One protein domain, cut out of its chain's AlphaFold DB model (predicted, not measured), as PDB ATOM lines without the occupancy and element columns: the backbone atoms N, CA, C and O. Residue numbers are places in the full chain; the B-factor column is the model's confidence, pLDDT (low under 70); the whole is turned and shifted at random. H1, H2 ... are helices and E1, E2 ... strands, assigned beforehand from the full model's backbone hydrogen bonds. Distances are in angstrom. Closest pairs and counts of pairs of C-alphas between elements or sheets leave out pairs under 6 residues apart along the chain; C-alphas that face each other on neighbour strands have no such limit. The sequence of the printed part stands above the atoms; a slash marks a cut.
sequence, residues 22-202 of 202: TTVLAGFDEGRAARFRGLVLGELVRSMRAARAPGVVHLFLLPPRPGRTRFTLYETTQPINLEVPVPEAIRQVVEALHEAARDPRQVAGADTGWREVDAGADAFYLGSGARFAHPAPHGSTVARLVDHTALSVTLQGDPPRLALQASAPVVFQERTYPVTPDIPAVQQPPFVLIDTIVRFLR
ATOM      1  N   THR A  22     117.690  93.065 124.215       58.16
ATOM      2  CA  THR A  22     116.307  93.507 123.974       58.16
ATOM      3  C   THR A  22     116.238  94.949 123.462       58.16
ATOM      4  O   THR A  22     115.476  95.230 122.548       58.16
ATOM      5  N   THR A  23     117.077  95.851 123.977       61.78
ATOM      6  CA  THR A  23     117.170  97.249 123.517       61.78
ATOM      7  C   THR A  23     117.831  97.353 122.140       61.78
ATOM      8  O   THR A  23     117.429  98.172 121.319       61.78
ATOM      9  N   VAL A  24     118.831  96.510 121.863       65.38
ATOM     10  CA  VAL A  24     119.500  96.441 120.550       65.38
ATOM     11  C   VAL A  24     118.556  95.880 119.478       65.38
ATOM     12  O   VAL A  24     118.481  96.429 118.382       65.38
ATOM     13  N   LEU A  25     117.798  94.831 119.806       64.69
ATOM     14  CA  LEU A  25     116.821  94.202 118.917       64.69
ATOM     15  C   LEU A  25     115.547  95.029 118.754       64.69
ATOM     16  O   LEU A  25     114.949  94.985 117.687       64.69
ATOM     17  N   ALA A  26     115.150  95.828 119.748       64.75
ATOM     18  CA  ALA A  26     114.008  96.736 119.620       64.75
ATOM     19  C   ALA A  26     114.190  97.771 118.492       64.75
ATOM     20  O   ALA A  26     113.207  98.286 117.970       64.75
ATOM     21  N   GLY A  27     115.435  98.068 118.099       72.12
ATOM     22  CA  GLY A  27     115.747  98.937 116.961       72.12
ATOM     23  C   GLY A  27     115.819  98.222 115.606       72.12
ATOM     24  O   GLY A  27     116.146  98.860 114.604       72.12
ATOM     25  N   PHE A  28     115.595  96.906 115.550       82.06
ATOM     26  CA  PHE A  28     115.639  96.142 114.306       82.06
ATOM     27  C   PHE A  28     114.259  96.102 113.652       82.06
ATOM     28  O   PHE A  28     113.251  95.851 114.305       82.06
ATOM     29  N   ASP A  29     114.229  96.291 112.334       87.69
ATOM     30  CA  ASP A  29     113.099  95.828 111.534       87.69
ATOM     31  C   ASP A  29     113.058  94.284 111.507       87.69
ATOM     32  O   ASP A  29     114.048  93.609 111.813       87.69
ATOM     33  N   GLU A  30     111.917  93.711 111.120       87.31
ATOM     34  CA  GLU A  30     111.720  92.254 111.112       87.31
ATOM     35  C   GLU A  30     112.742  91.528 110.218       87.31
ATOM     36  O   GLU A  30     113.179  90.423 110.532       87.31
ATOM     37  N   GLY A  31     113.193  92.163 109.131       89.56
ATOM     38  CA  GLY A  31     114.213  91.600 108.248       89.56
ATOM     39  C   GLY A  31     115.574  91.477 108.937       89.56
ATOM     40  O   GLY A  31     116.229  90.433 108.852       89.56
ATOM     41  N   ARG A  32     116.000  92.517 109.659       89.75
ATOM     42  CA  ARG A  32     117.225  92.500 110.474       89.75
ATOM     43  C   ARG A  32     117.108  91.522 111.635       89.75
ATOM     44  O   ARG A  32     118.061  90.782 111.881       89.75
ATOM     45  N   ALA A  33     115.957  91.468 112.301       89.69
ATOM     46  CA  ALA A  33     115.696  90.508 113.371       89.69
ATOM     47  C   ALA A  33     115.786  89.060 112.860       89.69
ATOM     48  O   ALA A  33     116.499  88.242 113.442       89.69
ATOM     49  N   ALA A  34     115.176  88.753 111.712       92.50
ATOM     50  CA  ALA A  34     115.240  87.427 111.105       92.50
ATOM     51  C   ALA A  34     116.671  87.021 110.712       92.50
ATOM     52  O   ALA A  34     117.074  85.875 110.936       92.50
ATOM     53  N   ARG A  35     117.475  87.954 110.179       92.81
ATOM     54  CA  ARG A  35     118.904  87.721 109.892       92.81
ATOM     55  C   ARG A  35     119.719  87.515 111.166       92.81
ATOM     56  O   ARG A  35     120.579  86.639 111.201       92.81
ATOM     57  N   PHE A  36     119.430  88.270 112.223       91.12
ATOM     58  CA  PHE A  36     120.073  88.092 113.521       91.12
ATOM     59  C   PHE A  36     119.801  86.706 114.113       91.12
ATOM     60  O   PHE A  36     120.740  85.994 114.469       91.12
ATOM     61  N   ARG A  37     118.536  86.271 114.129       93.19
ATOM     62  CA  ARG A  37     118.156  84.909 114.543       93.19
ATOM     63  C   ARG A  37     118.877  83.846 113.709       93.19
ATOM     64  O   ARG A  37     119.277  82.815 114.240       93.19
ATOM     65  N   GLY A  38     119.105  84.115 112.424       93.31
ATOM     66  CA  GLY A  38     119.890  83.259 111.536       93.31
ATOM     67  C   GLY A  38     121.365  83.133 111.910       93.31
ATOM     68  O   GLY A  38     121.936  82.050 111.809       93.31
ATOM     69  N   LEU A  39     121.984  84.213 112.387       92.88
ATOM     70  CA  LEU A  39     123.355  84.177 112.904       92.88
ATOM     71  C   LEU A  39     123.442  83.324 114.175       92.88
ATOM     72  O   LEU A  39     124.344  82.495 114.290       92.88
ATOM     73  N   VAL A  40     122.468  83.468 115.080       92.88
ATOM     74  CA  VAL A  40     122.356  82.635 116.288       92.88
ATOM     75  C   VAL A  40     122.161  81.160 115.925       92.88
ATOM     76  O   VAL A  40     122.850  80.294 116.459       92.88
ATOM     77  N   LEU A  41     121.288  80.866 114.956       93.31
ATOM     78  CA  LEU A  41     121.103  79.517 114.419       93.31
ATOM     79  C   LEU A  41     122.405  78.939 113.846       93.31
ATOM     80  O   LEU A  41     122.703  77.767 114.063       93.31
ATOM     81  N   GLY A  42     123.193  79.751 113.140       92.31
ATOM     82  CA  GLY A  42     124.492  79.334 112.619       92.31
ATOM     83  C   GLY A  42     125.455  78.877 113.712       92.31
ATOM     84  O   GLY A  42     126.148  77.876 113.523       92.31
ATOM     85  N   GLU A  43     125.462  79.557 114.858       91.12
ATOM     86  CA  GLU A  43     126.288  79.162 116.000       91.12
ATOM     87  C   GLU A  43     125.793  77.865 116.649       91.12
ATOM     88  O   GLU A  43     126.586  76.952 116.870       91.12
ATOM     89  N   LEU A  44     124.477  77.709 116.822       89.94
ATOM     90  CA  LEU A  44     123.889  76.453 117.301       89.94
ATOM     91  C   LEU A  44     124.243  75.270 116.387       89.94
ATOM     92  O   LEU A  44     124.640  74.206 116.861       89.94
ATOM     93  N   VAL A  45     124.155  75.453 115.065       89.50
ATOM     94  CA  VAL A  45     124.532  74.425 114.079       89.50
ATOM     95  C   VAL A  45     126.020  74.093 114.151       89.50
ATOM     96  O   VAL A  45     126.382  72.915 114.106       89.50
ATOM     97  N   ARG A  46     126.884  75.107 114.270       87.62
ATOM     98  CA  ARG A  46     128.332  74.919 114.433       87.62
ATOM     99  C   ARG A  46     128.630  74.106 115.689       87.62
ATOM    100  O   ARG A  46     129.384  73.140 115.615       87.62
ATOM    101  N   SER A  47     128.001  74.461 116.804       83.00
ATOM    102  CA  SER A  47     128.224  73.788 118.076       83.00
ATOM    103  C   SER A  47     127.730  72.338 118.078       83.00
ATOM    104  O   SER A  47     128.455  71.439 118.506       83.00
ATOM    105  N   MET A  48     126.551  72.062 117.506       83.62
ATOM    106  CA  MET A  48     126.051  70.687 117.364       83.62
ATOM    107  C   MET A  48     127.007  69.795 116.560       83.62
ATOM    108  O   MET A  48     127.185  68.627 116.896       83.62
ATOM    109  N   ARG A  49     127.661  70.336 115.522       81.69
ATOM    110  CA  ARG A  49     128.665  69.600 114.730       81.69
ATOM    111  C   ARG A  49     129.957  69.325 115.499       81.69
ATOM    112  O   ARG A  49     130.651  68.372 115.168       81.69
ATOM    113  N   ALA A  50     130.275  70.134 116.506       78.62
ATOM    114  CA  ALA A  50     131.464  69.967 117.335       78.62
ATOM    115  C   ALA A  50     131.307  68.889 118.429       78.62
ATOM    116  O   ALA A  50     132.218  68.724 119.234       78.62
ATOM    117  N   ALA A  51     130.172  68.171 118.475       68.12
ATOM    118  CA  ALA A  51     129.900  67.072 119.411       68.12
ATOM    119  C   ALA A  51     130.137  67.434 120.892       68.12
ATOM    120  O   ALA A  51     130.638  66.631 121.678       68.12
ATOM    121  N   ARG A  52     129.781  68.665 121.279       74.06
ATOM    122  CA  ARG A  52     129.923  69.139 122.660       74.06
ATOM    123  C   ARG A  52     129.039  68.352 123.629       74.06
ATOM    124  O   ARG A  52     127.989  67.835 123.246       74.06
ATOM    125  N   ALA A  53     129.456  68.325 124.894       75.06
ATOM    126  CA  ALA A  53     128.725  67.670 125.972       75.06
ATOM    127  C   ALA A  53     127.258  68.152 126.052       75.06
ATOM    128  O   ALA A  53     126.971  69.320 125.741       75.06
ATOM    129  N   PRO A  54     126.325  67.265 126.449       82.56
ATOM    130  CA  PRO A  54     124.948  67.650 126.729       82.56
ATOM    131  C   PRO A  54     124.894  68.627 127.908       82.56
ATOM    132  O   PRO A  54     125.746  68.599 128.796       82.56
ATOM    133  N   GLY A  55     123.888  69.495 127.919       89.75
ATOM    134  CA  GLY A  55     123.773  70.533 128.937       89.75
ATOM    135  C   GLY A  55     122.860  71.681 128.541       89.75
ATOM    136  O   GLY A  55     122.269  71.696 127.456       89.75
ATOM    137  N   VAL A  56     122.771  72.663 129.434       92.31
ATOM    138  CA  VAL A  56     122.152  73.952 129.129       92.31
ATOM    139  C   VAL A  56     123.172  74.794 128.378       92.31
ATOM    140  O   VAL A  56     124.256  75.077 128.873       92.31
ATOM    141  N   VAL A  57     122.823  75.195 127.169       93.19
ATOM    142  CA  VAL A  57     123.620  76.084 126.328       93.19
ATOM    143  C   VAL A  57     123.208  77.515 126.635       93.19
ATOM    144  O   VAL A  57     122.023  77.817 126.642       93.19
ATOM    145  N   HIS A  58     124.158  78.414 126.844       94.56
ATOM    146  CA  HIS A  58     123.903  79.840 127.038       94.56
ATOM    147  C   HIS A  58     124.603  80.623 125.942       94.56
ATOM    148  O   HIS A  58     125.803  80.453 125.742       94.56
ATOM    149  N   LEU A  59     123.851  81.448 125.221       94.44
ATOM    150  CA  LEU A  59     124.297  82.140 124.014       94.44
ATOM    151  C   LEU A  59     124.635  83.596 124.322       94.44
ATOM    152  O   LEU A  59     123.872  84.284 125.002       94.44
ATOM    153  N   PHE A  60     125.740  84.080 123.763       94.19
ATOM    154  CA  PHE A  60     126.256  85.423 124.012       94.19
ATOM    155  C   PHE A  60     126.683  86.118 122.718       94.19
ATOM    156  O   PHE A  60     127.169  85.482 121.780       94.19
ATOM    157  N   LEU A  61     126.522  87.443 122.677       93.50
ATOM    158  CA  LEU A  61     127.048  88.321 121.634       93.50
ATOM    159  C   LEU A  61     128.038  89.306 122.230       93.50
ATOM    160  O   LEU A  61     127.659  90.217 122.961       93.50
ATOM    161  N   LEU A  62     129.298  89.165 121.846       92.62
ATOM    162  CA  LEU A  62     130.329  90.147 122.123       92.62
ATOM    163  C   LEU A  62     130.298  91.220 121.022       92.62
ATOM    164  O   LEU A  62     130.580  90.899 119.857       92.62
ATOM    165  N   PRO A  63     129.944  92.481 121.332       87.69
ATOM    166  CA  PRO A  63     130.014  93.557 120.352       87.69
ATOM    167  C   PRO A  63     131.461  93.785 119.878       87.69
ATOM    168  O   PRO A  63     132.418  93.446 120.578       87.69
ATOM    169  N   PRO A  64     131.658  94.376 118.686       86.50
ATOM    170  CA  PRO A  64     132.992  94.738 118.238       86.50
ATOM    171  C   PRO A  64     133.650  95.717 119.215       86.50
ATOM    172  O   PRO A  64     133.046  96.708 119.627       86.50
ATOM    173  N   ARG A  65     134.930  95.481 119.516       84.88
ATOM    174  CA  ARG A  65     135.778  96.480 120.180       84.88
ATOM    175  C   ARG A  65     135.915  97.738 119.305       84.88
ATOM    176  O   ARG A  65     135.795  97.629 118.080       84.88
ATOM    177  N   PRO A  66     136.231  98.910 119.885       82.12
ATOM    178  CA  PRO A  66     136.537 100.111 119.109       82.12
ATOM    179  C   PRO A  66     137.550  99.829 117.986       82.12
ATOM    180  O   PRO A  66     138.561  99.160 118.204       82.12
ATOM    181  N   GLY A  67     137.253 100.285 116.766       83.38
ATOM    182  CA  GLY A  67     138.080 100.028 115.577       83.38
ATOM    183  C   GLY A  67     137.882  98.653 114.919       83.38
ATOM    184  O   GLY A  67     138.522  98.356 113.911       83.38
ATOM    185  N   ARG A  68     136.988  97.806 115.442       85.19
ATOM    186  CA  ARG A  68     136.529  96.570 114.791       85.19
ATOM    187  C   ARG A  68     135.088  96.738 114.314       85.19
ATOM    188  O   ARG A  68     134.336  97.554 114.829       85.19
ATOM    189  N   THR A  69     134.699  95.941 113.324       80.50
ATOM    190  CA  THR A  69     133.351  95.986 112.726       80.50
ATOM    191  C   THR A  69     132.558  94.699 112.922       80.50
ATOM    192  O   THR A  69     131.374  94.653 112.605       80.50
ATOM    193  N   ARG A  70     133.192  93.639 113.436       84.50
ATOM    194  CA  ARG A  70     132.581  92.314 113.585       84.50
ATOM    195  C   ARG A  70     132.254  92.036 115.046       84.50
ATOM    196  O   ARG A  70     133.132  92.143 115.898       84.50
ATOM    197  N   PHE A  71     131.004  91.664 115.306       89.25
ATOM    198  CA  PHE A  71     130.606  91.028 116.560       89.25
ATOM    199  C   PHE A  71     131.070  89.565 116.573       89.25
ATOM    200  O   PHE A  71     131.358  88.989 115.520       89.25
ATOM    201  N   THR A  72     131.105  88.967 117.761       91.69
ATOM    202  CA  THR A  72     131.362  87.534 117.939       91.69
ATOM    203  C   THR A  72     130.193  86.894 118.669       91.69
ATOM    204  O   THR A  72     129.722  87.431 119.666       91.69
ATOM    205  N   LEU A  73     129.721  85.758 118.158       93.25
ATOM    206  CA  LEU A  73     128.774  84.890 118.848       93.25
ATOM    207  C   LEU A  73     129.555  83.748 119.482       93.25
ATOM    208  O   LEU A  73     130.445  83.192 118.839       93.25
ATOM    209  N   TYR A  74     129.222  83.412 120.719       93.31
ATOM    210  CA  TYR A  74     129.752  82.225 121.375       93.31
ATOM    211  C   TYR A  74     128.708  81.637 122.319       93.31
ATOM    212  O   TYR A  74     127.688  82.261 122.629       93.31
ATOM    213  N   GLU A  75     128.983  80.429 122.792       92.94
ATOM    214  CA  GLU A  75     128.199  79.770 123.824       92.94
ATOM    215  C   GLU A  75     129.073  79.327 124.998       92.94
ATOM    216  O   GLU A  75     130.266  79.071 124.841       92.94
ATOM    217  N   THR A  76     128.463  79.196 126.172       92.75
ATOM    218  CA  THR A  76     128.977  78.351 127.258       92.75
ATOM    219  C   THR A  76     127.954  77.261 127.547       92.75
ATOM    220  O   THR A  76     126.751  77.457 127.372       92.75
ATOM    221  N   THR A  77     128.430  76.085 127.942       92.81
ATOM    222  CA  THR A  77     127.569  74.978 128.353       92.81
ATOM    223  C   THR A  77     127.624  74.863 129.868       92.81
ATOM    224  O   THR A  77     128.692  74.632 130.426       92.81
ATOM    225  N   GLN A  78     126.476  75.018 130.518       92.88
ATOM    226  CA  GLN A  78     126.267  74.696 131.920       92.88
ATOM    227  C   GLN A  78     125.898  73.207 132.039       92.88
ATOM    228  O   GLN A  78     124.987  72.746 131.335       92.88
ATOM    229  N   PRO A  79     126.571  72.444 132.916       90.38
ATOM    230  CA  PRO A  79     126.231  71.049 133.150       90.38
ATOM    231  C   PRO A  79     124.835  70.925 133.768       90.38
ATOM    232  O   PRO A  79     124.386  71.786 134.525       90.38
ATOM    233  N   ILE A  80     124.155  69.828 133.450       88.62
ATOM    234  CA  ILE A  80     122.851  69.481 134.014       88.62
ATOM    235  C   ILE A  80     122.872  68.033 134.487       88.62
ATOM    236  O   ILE A  80     123.381  67.154 133.790       88.62
ATOM    237  N   ASN A  81     122.302  67.784 135.662       87.62
ATOM    238  CA  ASN A  81     122.084  66.430 136.135       87.62
ATOM    239  C   ASN A  81     120.828  65.853 135.464       87.62
ATOM    240  O   ASN A  81     119.712  66.278 135.755       87.62
ATOM    241  N   LEU A  82     121.017  64.908 134.542       81.12
ATOM    242  CA  LEU A  82     119.922  64.234 133.835       81.12
ATOM    243  C   LEU A  82     119.381  63.006 134.587       81.12
ATOM    244  O   LEU A  82     118.422  62.393 134.124       81.12
ATOM    245  N   GLU A  83     119.977  62.641 135.724       87.00
ATOM    246  CA  GLU A  83     119.563  61.488 136.534       87.00
ATOM    247  C   GLU A  83     118.427  61.828 137.511       87.00
ATOM    248  O   GLU A  83     117.815  60.935 138.095       87.00
ATOM    249  N   VAL A  84     118.119  63.118 137.685       88.50
ATOM    250  CA  VAL A  84     117.038  63.599 138.555       88.50
ATOM    251  C   VAL A  84     115.784  63.968 137.750       88.50
ATOM    252  O   VAL A  84     115.875  64.283 136.560       88.50
ATOM    253  N   PRO A  85     114.587  63.978 138.372       87.44
ATOM    254  CA  PRO A  85     113.370  64.446 137.714       87.44
ATOM    255  C   PRO A  85     113.509  65.873 137.169       87.44
ATOM    256  O   PRO A  85     114.157  66.720 137.777       87.44
ATOM    257  N   VAL A  86     112.826  66.179 136.062       83.75
ATOM    258  CA  VAL A  86     112.923  67.491 135.390       83.75
ATOM    259  C   VAL A  86     112.732  68.681 136.342       83.75
ATOM    260  O   VAL A  86     113.557  69.592 136.277       83.75
ATOM    261  N   PRO A  87     111.707  68.731 137.222       87.12
ATOM    262  CA  PRO A  87     111.534  69.881 138.115       87.12
ATOM    263  C   PRO A  87     112.742  70.108 139.030       87.12
ATOM    264  O   PRO A  87     113.121  71.245 139.298       87.12
ATOM    265  N   GLU A  88     113.371  69.018 139.461       91.31
ATOM    266  CA  GLU A  88     114.559  69.032 140.303       91.31
ATOM    267  C   GLU A  88     115.800  69.469 139.509       91.31
ATOM    268  O   GLU A  88     116.556  70.317 139.976       91.31
ATOM    269  N   ALA A  89     115.960  69.005 138.263       89.00
ATOM    270  CA  ALA A  89     117.016  69.486 137.369       89.00
ATOM    271  C   ALA A  89     116.894  70.998 137.095       89.00
ATOM    272  O   ALA A  89     117.894  71.715 137.108       89.00
ATOM    273  N   ILE A  90     115.669  71.504 136.887       88.94
ATOM    274  CA  ILE A  90     115.400  72.944 136.730       88.94
ATOM    275  C   ILE A  90     115.817  73.701 137.992       88.94
ATOM    276  O   ILE A  90     116.526  74.702 137.892       88.94
ATOM    277  N   ARG A  91     115.399  73.219 139.170       92.25
ATOM    278  CA  ARG A  91     115.740  73.830 140.460       92.25
ATOM    279  C   ARG A  91     117.256  73.943 140.633       92.25
ATOM    280  O   ARG A  91     117.744  75.041 140.876       92.25
ATOM    281  N   GLN A  92     117.990  72.854 140.407       94.12
ATOM    282  CA  GLN A  92     119.453  72.822 140.511       94.12
ATOM    283  C   GLN A  92     120.132  73.806 139.547       94.12
ATOM    284  O   GLN A  92     121.063  74.512 139.926       94.12
ATOM    285  N   VAL A  93     119.651  73.894 138.303       93.00
ATOM    286  CA  VAL A  93     120.189  74.836 137.310       93.00
ATOM    287  C   VAL A  93     119.976  76.290 137.734       93.00
ATOM    288  O   VAL A  93     120.894  77.101 137.603       93.00
ATOM    289  N   VAL A  94     118.789  76.621 138.248       93.69
ATOM    290  CA  VAL A  94     118.464  77.975 138.721       93.69
ATOM    291  C   VAL A  94     119.261  78.332 139.976       93.69
ATOM    292  O   VAL A  94     119.770  79.446 140.058       93.69
ATOM    293  N   GLU A  95     119.417  77.403 140.920       95.56
ATOM    294  CA  GLU A  95     120.235  77.597 142.125       95.56
ATOM    295  C   GLU A  95     121.694  77.883 141.769       95.56
ATOM    296  O   GLU A  95     122.239  78.896 142.206       95.56
ATOM    297  N   ALA A  96     122.283  77.085 140.876       95.62
ATOM    298  CA  ALA A  96     123.646  77.306 140.400       95.62
ATOM    299  C   ALA A  96     123.815  78.678 139.718       95.62
ATOM    300  O   ALA A  96     124.822  79.358 139.912       95.62
ATOM    301  N   LEU A  97     122.819  79.128 138.945       95.19
ATOM    302  CA  LEU A  97     122.820  80.476 138.365       95.19
ATOM    303  C   LEU A  97     122.688  81.563 139.438       95.19
ATOM    304  O   LEU A  97     123.283  82.631 139.302       95.19
ATOM    305  N   HIS A  98     121.924  81.315 140.499       95.31
ATOM    306  CA  HIS A  98     121.781  82.231 141.626       95.31
ATOM    307  C   HIS A  98     123.109  82.426 142.367       95.31
ATOM    308  O   HIS A  98     123.495  83.563 142.643       95.31
ATOM    309  N   GLU A  99     123.820  81.331 142.637       96.56
ATOM    310  CA  GLU A  99     125.155  81.327 143.248       96.56
ATOM    311  C   GLU A  99     126.190  82.028 142.360       96.56
ATOM    312  O   GLU A  99     127.047  82.761 142.849       96.56
ATOM    313  N   ALA A 100     126.052  81.887 141.042       94.50
ATOM    314  CA  ALA A 100     126.886  82.535 140.036       94.50
ATOM    315  C   ALA A 100     126.511  84.007 139.759       94.50
ATOM    316  O   ALA A 100     126.854  84.544 138.705       94.50
ATOM    317  N   ALA A 101     125.769  84.666 140.658       93.38
ATOM    318  CA  ALA A 101     125.298  86.047 140.499       93.38
ATOM    319  C   ALA A 101     124.577  86.307 139.159       93.38
ATOM    320  O   ALA A 101     124.648  87.402 138.599       93.38
ATOM    321  N   ARG A 102     123.852  85.296 138.662       92.88
ATOM    322  CA  ARG A 102     123.139  85.283 137.376       92.88
ATOM    323  C   ARG A 102     124.040  85.375 136.143       92.88
ATOM    324  O   ARG A 102     123.554  85.723 135.072       92.88
ATOM    325  N   ASP A 103     125.321  85.034 136.258       94.19
ATOM    326  CA  ASP A 103     126.204  84.879 135.104       94.19
ATOM    327  C   ASP A 103     126.444  83.387 134.806       94.19
ATOM    328  O   ASP A 103     127.212  82.732 135.518       94.19
ATOM    329  N   PRO A 104     125.854  82.828 133.729       94.00
ATOM    330  CA  PRO A 104     126.080  81.437 133.338       94.00
ATOM    331  C   PRO A 104     127.551  81.059 133.142       94.00
ATOM    332  O   PRO A 104     127.914  79.894 133.283       94.00
ATOM    333  N   ARG A 105     128.409  82.035 132.832       94.88
ATOM    334  CA  ARG A 105     129.852  81.841 132.643       94.88
ATOM    335  C   ARG A 105     130.595  81.528 133.942       94.88
ATOM    336  O   ARG A 105     131.726  81.044 133.880       94.88
ATOM    337  N   GLN A 106     129.985  81.836 135.087       95.12
ATOM    338  CA  GLN A 106     130.556  81.656 136.424       95.12
ATOM    339  C   GLN A 106     129.990  80.429 137.152       95.12
ATOM    340  O   GLN A 106     130.402  80.141 138.273       95.12
ATOM    341  N   VAL A 107     129.065  79.688 136.532       95.50
ATOM    342  CA  VAL A 107     128.527  78.449 137.106       95.50
ATOM    343  C   VAL A 107     129.633  77.394 137.222       95.50
ATOM    344  O   VAL A 107     130.420  77.185 136.296       95.50
ATOM    345  N   ALA A 108     129.685  76.696 138.359       94.06
ATOM    346  CA  ALA A 108     130.650  75.627 138.586       94.06
ATOM    347  C   ALA A 108     130.518  74.516 137.526       94.06
ATOM    348  O   ALA A 108     129.429  74.016 137.250       94.06
ATOM    349  N   GLY A 109     131.646  74.133 136.922       91.69
ATOM    350  CA  GLY A 109     131.689  73.117 135.864       91.69
ATOM    351  C   GLY A 109     131.186  73.586 134.495       91.69
ATOM    352  O   GLY A 109     131.140  72.771 133.574       91.69
ATOM    353  N   ALA A 110     130.823  74.864 134.333       92.19
ATOM    354  CA  ALA A 110     130.511  75.418 133.022       92.19
ATOM    355  C   ALA A 110     131.749  75.448 132.110       92.19
ATOM    356  O   ALA A 110     132.886  75.560 132.577       92.19
ATOM    357  N   ASP A 111     131.520  75.382 130.795       90.50
ATOM    358  CA  ASP A 111     132.581  75.542 129.797       90.50
ATOM    359  C   ASP A 111     133.313  76.875 130.007       90.50
ATOM    360  O   ASP A 111     132.680  77.931 130.067       90.50
ATOM    361  N   THR A 112     134.644  76.827 130.089       91.75
ATOM    362  CA  THR A 112     135.514  77.995 130.279       91.75
ATOM    363  C   THR A 112     136.066  78.559 128.973       91.75
ATOM    364  O   THR A 112     136.749  79.584 129.009       91.75
ATOM    365  N   GLY A 113     135.783  77.929 127.825       89.94
ATOM    366  CA  GLY A 113     136.271  78.355 126.509       89.94
ATOM    367  C   GLY A 113     135.867  79.784 126.127       89.94
ATOM    368  O   GLY A 113     136.563  80.441 125.357       89.94
ATOM    369  N   TRP A 114     134.802  80.326 126.731       92.75
ATOM    370  CA  TRP A 114     134.401  81.721 126.535       92.75
ATOM    371  C   TRP A 114     135.497  82.725 126.914       92.75
ATOM    372  O   TRP A 114     135.533  83.805 126.331       92.75
ATOM    373  N   ARG A 115     136.408  82.396 127.842       94.31
ATOM    374  CA  ARG A 115     137.463  83.320 128.304       94.31
ATOM    375  C   ARG A 115     138.447  83.703 127.201       94.31
ATOM    376  O   ARG A 115     139.016  84.788 127.248       94.31
ATOM    377  N   GLU A 116     138.626  82.840 126.203       93.44
ATOM    378  CA  GLU A 116     139.479  83.124 125.043       93.44
ATOM    379  C   GLU A 116     138.856  84.178 124.113       93.44
ATOM    380  O   GLU A 116     139.566  84.870 123.382       93.44
ATOM    381  N   VAL A 117     137.529  84.320 124.157       91.62
ATOM    382  CA  VAL A 117     136.753  85.197 123.273       91.62
ATOM    383  C   VAL A 117     136.321  86.477 123.992       91.62
ATOM    384  O   VAL A 117     136.468  87.571 123.450       91.62
ATOM    385  N   ASP A 118     135.828  86.348 125.221       93.00
ATOM    386  CA  ASP A 118     135.240  87.406 126.040       93.00
ATOM    387  C   ASP A 118     135.881  87.450 127.437       93.00
ATOM    388  O   ASP A 118     135.230  87.247 128.456       93.00
ATOM    389  N   ALA A 119     137.191  87.706 127.501       91.38
ATOM    390  CA  ALA A 119     137.927  87.777 128.769       91.38
ATOM    391  C   ALA A 119     137.387  88.842 129.748       91.38
ATOM    392  O   ALA A 119     137.548  88.695 130.957       91.38
ATOM    393  N   GLY A 120     136.774  89.909 129.222       91.19
ATOM    394  CA  GLY A 120     136.177  90.998 130.005       91.19
ATOM    395  C   GLY A 120     134.765  90.700 130.503       91.19
ATOM    396  O   GLY A 120     134.248  91.449 131.323       91.19
ATOM    397  N   ALA A 121     134.163  89.597 130.049       91.38
ATOM    398  CA  ALA A 121     132.783  89.247 130.339       91.38
ATOM    399  C   ALA A 121     131.768  90.312 129.843       91.38
ATOM    400  O   ALA A 121     130.679  90.451 130.408       91.38
ATOM    401  N   ASP A 122     132.095  91.008 128.750       91.12
ATOM    402  CA  ASP A 122     131.379  92.162 128.188       91.12
ATOM    403  C   ASP A 122     130.219  91.778 127.249       91.12
ATOM    404  O   ASP A 122     129.487  92.645 126.757       91.12
ATOM    405  N   ALA A 123     130.065  90.492 126.926       92.31
ATOM    406  CA  ALA A 123     129.063  90.052 125.970       92.31
ATOM    407  C   ALA A 123     127.621  90.157 126.489       92.31
ATOM    408  O   ALA A 123     127.310  89.907 127.653       92.31
ATOM    409  N   PHE A 124     126.704  90.453 125.569       91.69
ATOM    410  CA  PHE A 124     125.272  90.466 125.824       91.69
ATOM    411  C   PHE A 124     124.695  89.058 125.768       91.69
ATOM    412  O   PHE A 124     124.921  88.322 124.809       91.69
ATOM    413  N   TYR A 125     123.875  88.716 126.752       92.44
ATOM    414  CA  TYR A 125     123.137  87.462 126.765       92.44
ATOM    415  C   TYR A 125     122.035  87.432 125.689       92.44
ATOM    416  O   TYR A 125     121.274  88.392 125.527       92.44
ATOM    417  N   LEU A 126     121.954  86.324 124.946       92.19
ATOM    418  CA  LEU A 126     121.042  86.133 123.811       92.19
ATOM    419  C   LEU A 126     119.909  85.153 124.087       92.19
ATOM    420  O   LEU A 126     118.880  85.206 123.409       92.19
ATOM    421  N   GLY A 127     120.089  84.258 125.053       92.94
ATOM    422  CA  GLY A 127     119.134  83.206 125.373       92.94
ATOM    423  C   GLY A 127     119.806  81.905 125.791       92.94
ATOM    424  O   GLY A 127     121.033  81.786 125.763       92.94
ATOM    425  N   SER A 128     118.980  80.919 126.137       93.19
ATOM    426  CA  SER A 128     119.432  79.568 126.463       93.19
ATOM    427  C   SER A 128     118.924  78.569 125.442       93.19
ATOM    428  O   SER A 128     117.815  78.694 124.921       93.19
ATOM    429  N   GLY A 129     119.705  77.523 125.225       91.69
ATOM    430  CA  GLY A 129     119.253  76.278 124.645       91.69
ATOM    431  C   GLY A 129     119.497  75.091 125.559       91.69
ATOM    432  O   GLY A 129     120.111  75.206 126.615       91.69
ATOM    433  N   ALA A 130     118.999  73.937 125.149       89.00
ATOM    434  CA  ALA A 130     119.296  72.670 125.787       89.00
ATOM    435  C   ALA A 130     119.769  71.688 124.719       89.00
ATOM    436  O   ALA A 130     119.085  71.466 123.714       89.00
ATOM    437  N   ARG A 131     120.967  71.145 124.941       85.88
ATOM    438  CA  ARG A 131     121.595  70.135 124.098       85.88
ATOM    439  C   ARG A 131     121.429  68.782 124.764       85.88
ATOM    440  O   ARG A 131     121.890  68.581 125.887       85.88
ATOM    441  N   PHE A 132     120.818  67.853 124.045       72.44
ATOM    442  CA  PHE A 132     120.633  66.481 124.505       72.44
ATOM    443  C   PHE A 132     121.608  65.562 123.790       72.44
ATOM    444  O   PHE A 132     121.941  65.781 122.623       72.44
ATOM    445  N   ALA A 133     122.083  64.548 124.510       59.09
ATOM    446  CA  ALA A 133     122.966  63.551 123.940       59.09
ATOM    447  C   ALA A 133     122.197  62.772 122.868       59.09
ATOM    448  O   ALA A 133     121.206  62.105 123.159       59.09
ATOM    449  N   HIS A 134     122.680  62.843 121.636       53.38
ATOM    450  CA  HIS A 134     122.370  61.870 120.605       53.38
ATOM    451  C   HIS A 134     123.716  61.290 120.152       53.38
ATOM    452  O   HIS A 134     124.665  62.066 119.983       53.38
ATOM    453  N   PRO A 135     123.861  59.967 119.965       48.88
ATOM    454  CA  PRO A 135     125.027  59.434 119.271       48.88
ATOM    455  C   PRO A 135     125.182  60.148 117.918       48.88
ATOM    456  O   PRO A 135     124.215  60.295 117.170       48.88
ATOM    457  N   ALA A 136     126.386  60.666 117.667       52.84
ATOM    458  CA  ALA A 136     126.755  61.471 116.504       52.84
ATOM    459  C   ALA A 136     126.337  60.836 115.154       52.84
ATOM    460  O   ALA A 136     126.208  59.614 115.080       52.84
ATOM    461  N   PRO A 137     126.181  61.633 114.069       50.34
ATOM    462  CA  PRO A 137     126.448  63.076 113.945       50.34
ATOM    463  C   PRO A 137     125.189  63.964 114.068       50.34
ATOM    464  O   PRO A 137     125.187  65.119 113.634       50.34
ATOM    465  N   HIS A 138     124.102  63.441 114.638       62.97
ATOM    466  CA  HIS A 138     122.783  64.078 114.639       62.97
ATOM    467  C   HIS A 138     122.481  64.779 115.966       62.97
ATOM    468  O   HIS A 138     121.937  64.181 116.879       62.97
ATOM    469  N   GLY A 139     122.846  66.054 116.101       72.62
ATOM    470  CA  GLY A 139     122.499  66.840 117.289       72.62
ATOM    471  C   GLY A 139     121.092  67.438 117.205       72.62
ATOM    472  O   GLY A 139     120.690  67.909 116.138       72.62
ATOM    473  N   SER A 140     120.385  67.480 118.336       80.88
ATOM    474  CA  SER A 140     119.178  68.294 118.518       80.88
ATOM    475  C   SER A 140     119.418  69.350 119.590       80.88
ATOM    476  O   SER A 140     119.947  69.058 120.664       80.88
ATOM    477  N   THR A 141     119.021  70.585 119.298       88.25
ATOM    478  CA  THR A 141     119.014  71.692 120.254       88.25
ATOM    479  C   THR A 141     117.685  72.420 120.172       88.25
ATOM    480  O   THR A 141     117.250  72.823 119.094       88.25
ATOM    481  N   VAL A 142     117.061  72.626 121.324       90.25
ATOM    482  CA  VAL A 142     115.967  73.589 121.472       90.25
ATOM    483  C   VAL A 142     116.522  74.857 122.096       90.25
ATOM    484  O   VAL A 142     117.401  74.764 122.946       90.25
ATOM    485  N   ALA A 143     116.051  76.030 121.681       92.81
ATOM    486  CA  ALA A 143     116.498  77.307 122.228       92.81
ATOM    487  C   ALA A 143     115.342  78.292 122.420       92.81
ATOM    488  O   ALA A 143     114.394  78.324 121.635       92.81
ATOM    489  N   ARG A 144     115.454  79.118 123.460       94.12
ATOM    490  CA  ARG A 144     114.637  80.302 123.693       94.12
ATOM    491  C   ARG A 144     115.554  81.518 123.662       94.12
ATOM    492  O   ARG A 144     116.474  81.630 124.468       94.12
ATOM    493  N   LEU A 145     115.283  82.437 122.743       92.62
ATOM    494  CA  LEU A 145     115.997  83.706 122.654       92.62
ATOM    495  C   LEU A 145     115.331  84.774 123.528       92.62
ATOM    496  O   LEU A 145     114.138  84.700 123.838       92.62
ATOM    497  N   VAL A 146     116.092  85.802 123.901       90.31
ATOM    498  CA  VAL A 146     115.594  86.935 124.703       90.31
ATOM    499  C   VAL A 146     114.518  87.762 123.991       90.31
ATOM    500  O   VAL A 146     113.762  88.463 124.656       90.31
ATOM    501  N   ASP A 147     114.405  87.659 122.662       88.12
ATOM    502  CA  ASP A 147     113.319  88.257 121.867       88.12
ATOM    503  C   ASP A 147     112.051  87.386 121.822       88.12
ATOM    504  O   ASP A 147     111.145  87.650 121.041       88.12
ATOM    505  N   HIS A 148     111.981  86.359 122.673       89.06
ATOM    506  CA  HIS A 148     110.909  85.369 122.740       89.06
ATOM    507  C   HIS A 148     110.855  84.390 121.560       89.06
ATOM    508  O   HIS A 148     109.933  83.580 121.503       89.06
ATOM    509  N   THR A 149     111.843  84.354 120.665       91.62
ATOM    510  CA  THR A 149     111.884  83.326 119.615       91.62
ATOM    511  C   THR A 149     112.161  81.945 120.215       91.62
ATOM    512  O   THR A 149     113.155  81.752 120.913       91.62
ATOM    513  N   ALA A 150     111.285  80.977 119.941       93.12
ATOM    514  CA  ALA A 150     111.540  79.553 120.145       93.12
ATOM    515  C   ALA A 150     112.198  78.972 118.892       93.12
ATOM    516  O   ALA A 150     111.725  79.220 117.781       93.12
ATOM    517  N   LEU A 151     113.236  78.162 119.076       92.94
ATOM    518  CA  LEU A 151     113.900  77.402 118.025       92.94
ATOM    519  C   LEU A 151     113.917  75.920 118.407       92.94
ATOM    520  O   LEU A 151     114.229  75.573 119.543       92.94
ATOM    521  N   SER A 152     113.632  75.051 117.444       91.94
ATOM    522  CA  SER A 152     113.935  73.622 117.501       91.94
ATOM    523  C   SER A 152     114.790  73.287 116.290       91.94
ATOM    524  O   SER A 152     114.365  73.476 115.147       91.94
ATOM    525  N   VAL A 153     116.020  72.857 116.542       90.75
ATOM    526  CA  VAL A 153     117.039  72.635 115.522       90.75
ATOM    527  C   VAL A 153     117.515  71.199 115.620       90.75
ATOM    528  O   VAL A 153     117.902  70.748 116.693       90.75
ATOM    529  N   THR A 154     117.494  70.469 114.510       88.81
ATOM    530  CA  THR A 154     118.028  69.106 114.439       88.81
ATOM    531  C   THR A 154     118.872  68.935 113.181       88.81
ATOM    532  O   THR A 154     118.498  69.403 112.105       88.81
ATOM    533  N   LEU A 155     120.015  68.260 113.306       87.44
ATOM    534  CA  LEU A 155     120.817  67.797 112.173       87.44
ATOM    535  C   LEU A 155     120.465  66.336 111.874       87.44
ATOM    536  O   LEU A 155     120.669  65.485 112.729       87.44
ATOM    537  N   GLN A 156     119.941  66.035 110.684       83.44
ATOM    538  CA  GLN A 156     119.455  64.698 110.305       83.44
ATOM    539  C   GLN A 156     120.189  64.130 109.085       83.44
ATOM    540  O   GLN A 156     120.434  64.860 108.125       83.44
ATOM    541  N   GLY A 157     120.446  62.819 109.088       74.50
ATOM    542  CA  GLY A 157     120.982  62.061 107.948       74.50
ATOM    543  C   GLY A 157     122.472  62.279 107.660       74.50
ATOM    544  O   GLY A 157     123.102  63.177 108.214       74.50
ATOM    545  N   ASP A 158     123.033  61.449 106.782       78.31
ATOM    546  CA  ASP A 158     124.390  61.599 106.248       78.31
ATOM    547  C   ASP A 158     124.304  61.817 104.721       78.31
ATOM    548  O   ASP A 158     123.868  60.907 104.009       78.31
ATOM    549  N   PRO A 159     124.599  63.025 104.192       77.62
ATOM    550  CA  PRO A 159     125.151  64.196 104.884       77.62
ATOM    551  C   PRO A 159     124.125  64.936 105.772       77.62
ATOM    552  O   PRO A 159     122.929  64.932 105.460       77.62
ATOM    553  N   PRO A 160     124.577  65.643 106.832       80.94
ATOM    554  CA  PRO A 160     123.701  66.283 107.813       80.94
ATOM    555  C   PRO A 160     122.882  67.427 107.215       80.94
ATOM    556  O   PRO A 160     123.411  68.471 106.816       80.94
ATOM    557  N   ARG A 161     121.559  67.254 107.222       86.25
ATOM    558  CA  ARG A 161     120.559  68.238 106.802       86.25
ATOM    559  C   ARG A 161     119.967  68.959 108.004       86.25
ATOM    560  O   ARG A 161     119.682  68.348 109.029       86.25
ATOM    561  N   LEU A 162     119.753  70.262 107.856       89.50
ATOM    562  CA  LEU A 162     119.139  71.098 108.880       89.50
ATOM    563  C   LEU A 162     117.610  70.974 108.839       89.50
ATOM    564  O   LEU A 162     116.981  71.438 107.887       89.50
ATOM    565  N   ALA A 163     117.026  70.413 109.892       90.00
ATOM    566  CA  ALA A 163     115.610  70.546 110.208       90.00
ATOM    567  C   ALA A 163     115.439  71.679 111.233       90.00
ATOM    568  O   ALA A 163     116.026  71.631 112.315       90.00
ATOM    569  N   LEU A 164     114.663  72.707 110.879       92.62
ATOM    570  CA  LEU A 164     114.421  73.888 111.710       92.62
ATOM    571  C   LEU A 164     112.919  74.121 111.871       92.62
ATOM    572  O   LEU A 164     112.197  74.185 110.876       92.62
ATOM    573  N   GLN A 165     112.487  74.334 113.109       93.81
ATOM    574  CA  GLN A 165     111.201  74.938 113.448       93.81
ATOM    575  C   GLN A 165     111.461  76.202 114.271       93.81
ATOM    576  O   GLN A 165     112.299  76.185 115.176       93.81
ATOM    577  N   ALA A 166     110.763  77.292 113.960       94.31
ATOM    578  CA  ALA A 166     110.978  78.583 114.611       94.31
ATOM    579  C   ALA A 166     109.660  79.328 114.828       94.31
ATOM    580  O   ALA A 166     108.810  79.344 113.941       94.31
ATOM    581  N   SER A 167     109.487  79.974 115.985       94.00
ATOM    582  CA  SER A 167     108.252  80.723 116.291       94.00
ATOM    583  C   SER A 167     108.240  82.134 115.701       94.00
ATOM    584  O   SER A 167     107.266  82.861 115.856       94.00
ATOM    585  N   ALA A 168     109.337  82.535 115.060       92.75
ATOM    586  CA  ALA A 168     109.507  83.800 114.366       92.75
ATOM    587  C   ALA A 168     110.298  83.552 113.067       92.75
ATOM    588  O   ALA A 168     111.003  82.541 112.981       92.75
ATOM    589  N   PRO A 169     110.212  84.439 112.058       93.81
ATOM    590  CA  PRO A 169     111.000  84.317 110.836       93.81
ATOM    591  C   PRO A 169     112.504  84.258 111.126       93.81
ATOM    592  O   PRO A 169     113.023  85.015 111.952       93.81
ATOM    593  N   VAL A 170     113.210  83.386 110.403       94.94
ATOM    594  CA  VAL A 170     114.668  83.218 110.487       94.94
ATOM    595  C   VAL A 170     115.256  83.230 109.081       94.94
ATOM    596  O   VAL A 170     114.755  82.541 108.200       94.94
ATOM    597  N   VAL A 171     116.337  83.976 108.852       95.44
ATOM    598  CA  VAL A 171     117.064  83.972 107.570       95.44
ATOM    599  C   VAL A 171     118.432  83.339 107.772       95.44
ATOM    600  O   VAL A 171     119.293  83.937 108.406       95.44
ATOM    601  N   PHE A 172     118.656  82.153 107.212       94.50
ATOM    602  CA  PHE A 172     119.903  81.404 107.360       94.50
ATOM    603  C   PHE A 172     120.403  80.907 106.003       94.50
ATOM    604  O   PHE A 172     119.640  80.316 105.247       94.50
ATOM    605  N   GLN A 173     121.681  81.160 105.692       91.19
ATOM    606  CA  GLN A 173     122.293  80.835 104.390       91.19
ATOM    607  C   GLN A 173     121.484  81.383 103.196       91.19
ATOM    608  O   GLN A 173     121.197  80.664 102.246       91.19
ATOM    609  N   GLU A 174     121.064  82.651 103.288       90.00
ATOM    610  CA  GLU A 174     120.186  83.340 102.320       90.00
ATOM    611  C   GLU A 174     118.819  82.674 102.071       90.00
ATOM    612  O   GLU A 174     118.063  83.099 101.199       90.00
ATOM    613  N   ARG A 175     118.448  81.673 102.876       92.44
ATOM    614  CA  ARG A 175     117.118  81.070 102.875       92.44
ATOM    615  C   ARG A 175     116.284  81.627 104.020       92.44
ATOM    616  O   ARG A 175     116.694  81.589 105.180       92.44
ATOM    617  N   THR A 176     115.077  82.076 103.697       92.56
ATOM    618  CA  THR A 176     114.067  82.428 104.698       92.56
ATOM    619  C   THR A 176     113.328  81.175 105.153       92.56
ATOM    620  O   THR A 176     112.767  80.433 104.345       92.56
ATOM    621  N   TYR A 177     113.316  80.959 106.459       91.62
ATOM    622  CA  TYR A 177     112.520  79.956 107.142       91.62
ATOM    623  C   TYR A 177     111.295  80.656 107.739       91.62
ATOM    624  O   TYR A 177     111.458  81.584 108.542       91.62
ATOM    625  N   PRO A 178     110.078  80.274 107.318       89.19
ATOM    626  CA  PRO A 178     108.860  80.881 107.827       89.19
ATOM    627  C   PRO A 178     108.587  80.448 109.270       89.19
ATOM    628  O   PRO A 178     109.154  79.473 109.772       89.19
ATOM    629  N   VAL A 179     107.666  81.163 109.912       92.50
ATOM    630  CA  VAL A 179     107.131  80.786 111.222       92.50
ATOM    631  C   VAL A 179     106.520  79.392 111.144       92.50
ATOM    632  O   VAL A 179     105.754  79.079 110.234       92.50
ATOM    633  N   THR A 180     106.851  78.559 112.122       92.12
ATOM    634  CA  THR A 180     106.195  77.279 112.365       92.12
ATOM    635  C   THR A 180     105.128  77.501 113.439       92.12
ATOM    636  O   THR A 180     105.504  77.792 114.576       92.12
ATOM    637  N   PRO A 181     103.827  77.422 113.106       79.75
ATOM    638  CA  PRO A 181     102.752  77.750 114.045       79.75
ATOM    639  C   PRO A 181     102.728  76.808 115.254       79.75
ATOM    640  O   PRO A 181     102.557  77.271 116.376       79.75
ATOM    641  N   ASP A 182     103.012  75.521 115.033       82.62
ATOM    642  CA  ASP A 182     103.086  74.508 116.084       82.62
ATOM    643  C   ASP A 182     104.496  73.923 116.159       82.62
ATOM    644  O   ASP A 182     104.952  73.226 115.250       82.62
ATOM    645  N   ILE A 183     105.200  74.199 117.257       83.81
ATOM    646  CA  ILE A 183     106.522  73.632 117.541       83.81
ATOM    647  C   ILE A 183     106.341  72.608 118.664       83.81
ATOM    648  O   ILE A 183     106.332  73.005 119.826       83.81
ATOM    649  N   PRO A 184     106.224  71.296 118.381       80.00
ATOM    650  CA  PRO A 184     105.950  70.286 119.409       80.00
ATOM    651  C   PRO A 184     106.943  70.317 120.575       80.00
ATOM    652  O   PRO A 184     106.582  70.052 121.720       80.00
ATOM    653  N   ALA A 185     108.190  70.701 120.290       77.12
ATOM    654  CA  ALA A 185     109.246  70.821 121.279       77.12
ATOM    655  C   ALA A 185     108.932  71.822 122.406       77.12
ATOM    656  O   ALA A 185     109.445  71.644 123.503       77.12
ATOM    657  N   VAL A 186     108.073  72.832 122.189       79.69
ATOM    658  CA  VAL A 186     107.800  73.868 123.208       79.69
ATOM    659  C   VAL A 186     107.060  73.347 124.435       79.69
ATOM    660  O   VAL A 186     107.149  73.947 125.499       79.69
ATOM    661  N   GLN A 187     106.356  72.223 124.291       76.06
ATOM    662  CA  GLN A 187     105.659  71.552 125.391       76.06
ATOM    663  C   GLN A 187     106.535  70.496 126.074       76.06
ATOM    664  O   GLN A 187     106.110  69.858 127.035       76.06
ATOM    665  N   GLN A 188     107.754  70.273 125.576       80.69
ATOM    666  CA  GLN A 188     108.630  69.248 126.115       80.69
ATOM    667  C   GLN A 188     109.405  69.778 127.331       80.69
ATOM    668  O   GLN A 188     109.766  70.959 127.369       80.69
ATOM    669  N   PRO A 189     109.741  68.911 128.303       81.06
ATOM    670  CA  PRO A 189     110.491  69.301 129.498       81.06
ATOM    671  C   PRO A 189     111.788  70.101 129.238       81.06
ATOM    672  O   PRO A 189     112.007  71.102 129.923       81.06
ATOM    673  N   PRO A 190     112.607  69.760 128.217       82.88
ATOM    674  CA  PRO A 190     113.710  70.595 127.738       82.88
ATOM    675  C   PRO A 190     113.390  72.068 127.530       82.88
ATOM    676  O   PRO A 190     114.191  72.947 127.842       82.88
ATOM    677  N   PHE A 191     112.221  72.334 126.958       85.00
ATOM    678  CA  PHE A 191     111.832  73.674 126.591       85.00
ATOM    679  C   PHE A 191     111.335  74.456 127.809       85.00
ATOM    680  O   PHE A 191     111.662  75.627 127.973       85.00
ATOM    681  N   VAL A 192     110.618  73.789 128.717       85.44
ATOM    682  CA  VAL A 192     110.216  74.370 130.008       85.44
ATOM    683  C   VAL A 192     111.441  74.814 130.813       85.44
ATOM    684  O   VAL A 192     111.444  75.914 131.367       85.44
ATOM    685  N   LEU A 193     112.504  74.002 130.825       85.94
ATOM    686  CA  LEU A 193     113.780  74.345 131.454       85.94
ATOM    687  C   LEU A 193     114.377  75.632 130.867       85.94
ATOM    688  O   LEU A 193     114.603  76.587 131.608       85.94
ATOM    689  N   ILE A 194     114.605  75.695 129.550       91.00
ATOM    690  CA  ILE A 194     115.236  76.878 128.933       91.00
ATOM    691  C   ILE A 194     114.359  78.127 129.047       91.00
ATOM    692  O   ILE A 194     114.882  79.223 129.223       91.00
ATOM    693  N   ASP A 195     113.031  77.987 128.975       89.00
ATOM    694  CA  ASP A 195     112.107  79.117 129.080       89.00
ATOM    695  C   ASP A 195     112.140  79.698 130.499       89.00
ATOM    696  O   ASP A 195     112.164  80.917 130.673       89.00
ATOM    697  N   THR A 196     112.247  78.829 131.508       88.44
ATOM    698  CA  THR A 196     112.438  79.221 132.911       88.44
ATOM    699  C   THR A 196     113.759  79.966 133.105       88.44
ATOM    700  O   THR A 196     113.774  81.043 133.698       88.44
ATOM    701  N   ILE A 197     114.858  79.448 132.552       88.56
ATOM    702  CA  ILE A 197     116.187  80.069 132.657       88.56
ATOM    703  C   ILE A 197     116.220  81.437 131.976       88.56
ATOM    704  O   ILE A 197     116.696  82.411 132.555       88.56
ATOM    705  N   VAL A 198     115.684  81.548 130.758       89.00
ATOM    706  CA  VAL A 198     115.663  82.823 130.031       89.00
ATOM    707  C   VAL A 198     114.810  83.859 130.756       89.00
ATOM    708  O   VAL A 198     115.186  85.025 130.778       89.00
ATOM    709  N   ARG A 199     113.692  83.464 131.378       89.12
ATOM    710  CA  ARG A 199     112.905  84.374 132.225       89.12
ATOM    711  C   ARG A 199     113.664  84.807 133.476       89.12
ATOM    712  O   ARG A 199     113.526  85.951 133.875       89.12
ATOM    713  N   PHE A 200     114.447  83.914 134.076       88.00
ATOM    714  CA  PHE A 200     115.242  84.210 135.268       88.00
ATOM    715  C   PHE A 200     116.416  85.169 134.994       88.00
ATOM    716  O   PHE A 200     116.747  85.995 135.843       88.00
ATOM    717  N   LEU A 201     117.048  85.057 133.820       86.81
ATOM    718  CA  LEU A 201     118.230  85.840 133.431       86.81
ATOM    719  C   LEU A 201     117.913  87.181 132.744       86.81
ATOM    720  O   LEU A 201     118.837  87.937 132.444       86.81
ATOM    721  N   ARG A 202     116.638  87.464 132.464       77.62
ATOM    722  CA  ARG A 202     116.177  88.755 131.930       77.62
ATOM    723  C   ARG A 202     115.850  89.735 133.047       77.62
ATOM    724  O   ARG A 202     116.068  90.939 132.796       77.62
TER     725      ARG A 202
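What this domain is: This is residues 22 to 202 of the 202 residues of an uncharacterized protein of Amycolatopsis rhizosphaerae (UniProt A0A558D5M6). A twisted sheet of six strands curls round the long helix H2 on one face, and H6 runs along the other face: three layers, with helices on both faces of a sheet. H3 packs on H6, and the small hairpin E7 E8 packs on H2. The printed part has 181 residues, with six named helices and eight named strands in the order H1 H2 E1 E2 H3 H4 E3 E4 E5 E6 E7 E8 H5 H6; the large sheet, E2 E1 E3 E4 E5 E6, is antiparallel, and the class is mixed, helices and strands. The whole is compact, with a radius of gyration of the C-alphas of 15.7 A and spans of 41 by 41 by 28 A.

How they stand to each other: Start at H1, residues 22 to 26, which only grazes the large sheet with residues 22 to 24. H2, residues 30 to 49, is on that sheet. Next comes the hairpin of E1, residues 55 to 62, and E2, residues 72 to 78, with N 58 and O 76 within hydrogen-bond range at 2.8 A. The closest C-alphas of H2 and E2 are those of Glu 43 and Leu 73, 6.9 A. H3, residues 86 to 99, and H4, residues 113 to 116, which only grazes the sheet, lead to E3, residues 124 to 132. E2, H3, H4 and E3 form a split strand-helix-strand unit, two strands running the same way with E1 between them; its crossover is right-handed. N 57 and O 129 are 2.8 A apart. E3, E4 at residues 140 to 145, E5 at 150 to 156 and E6 at 161 to 166 form a meander, each strand the antiparallel neighbour of the one before; look at N 130 and O 142, 2.8 A, N 143 and O 151, 2.8 A, and N 154 and O 163, 2.9 A. In the hairpin of E7, residues 170 to 172, and E8, residues 175 to 177, N 172 and O 175 are 2.9 A apart; the closest C-alphas of H2 and E7 are those of Ala 34 and Val 170, 4.3 A. H5, residues 184 to 187, only grazes the large sheet. H6, residues 189 to 201, is on the face opposite to H2, at a height of 8.5 A over E3 and E4, along the strands. H3 and H6 touch, closest at the C-alphas of Ile 90 and Leu 193, 5.7 A, at a shallow tilt of 22 degrees, the same way. Every O i to N i+4 pair of H1, H2, H3 and H6 is within hydrogen-bond range; H4 and H5 are too short for one.

Where its parts are: Find C-alpha 22 at (116.307, 93.507, 123.974), where H1 begins. From C-alpha 30 at (111.720, 92.254, 111.112), H2 runs 28.5 A; E1 measures 21.8 A, H3 20.1 A and E3 24.5 A. H6, 18.7 A long, ends at C-alpha 201, (118.230, 85.840, 133.431).

The domain as a whole: The two C-alphas farthest apart, those of Gly 67 and Pro 85, are 48.6 A apart. The printed part has no cut, and the link from H3 to H4 is long, with 13 residues. Mean pLDDT of the printed part is 87.0; look for values under 70 at residues 22 to 26, 51 and 133 to 138.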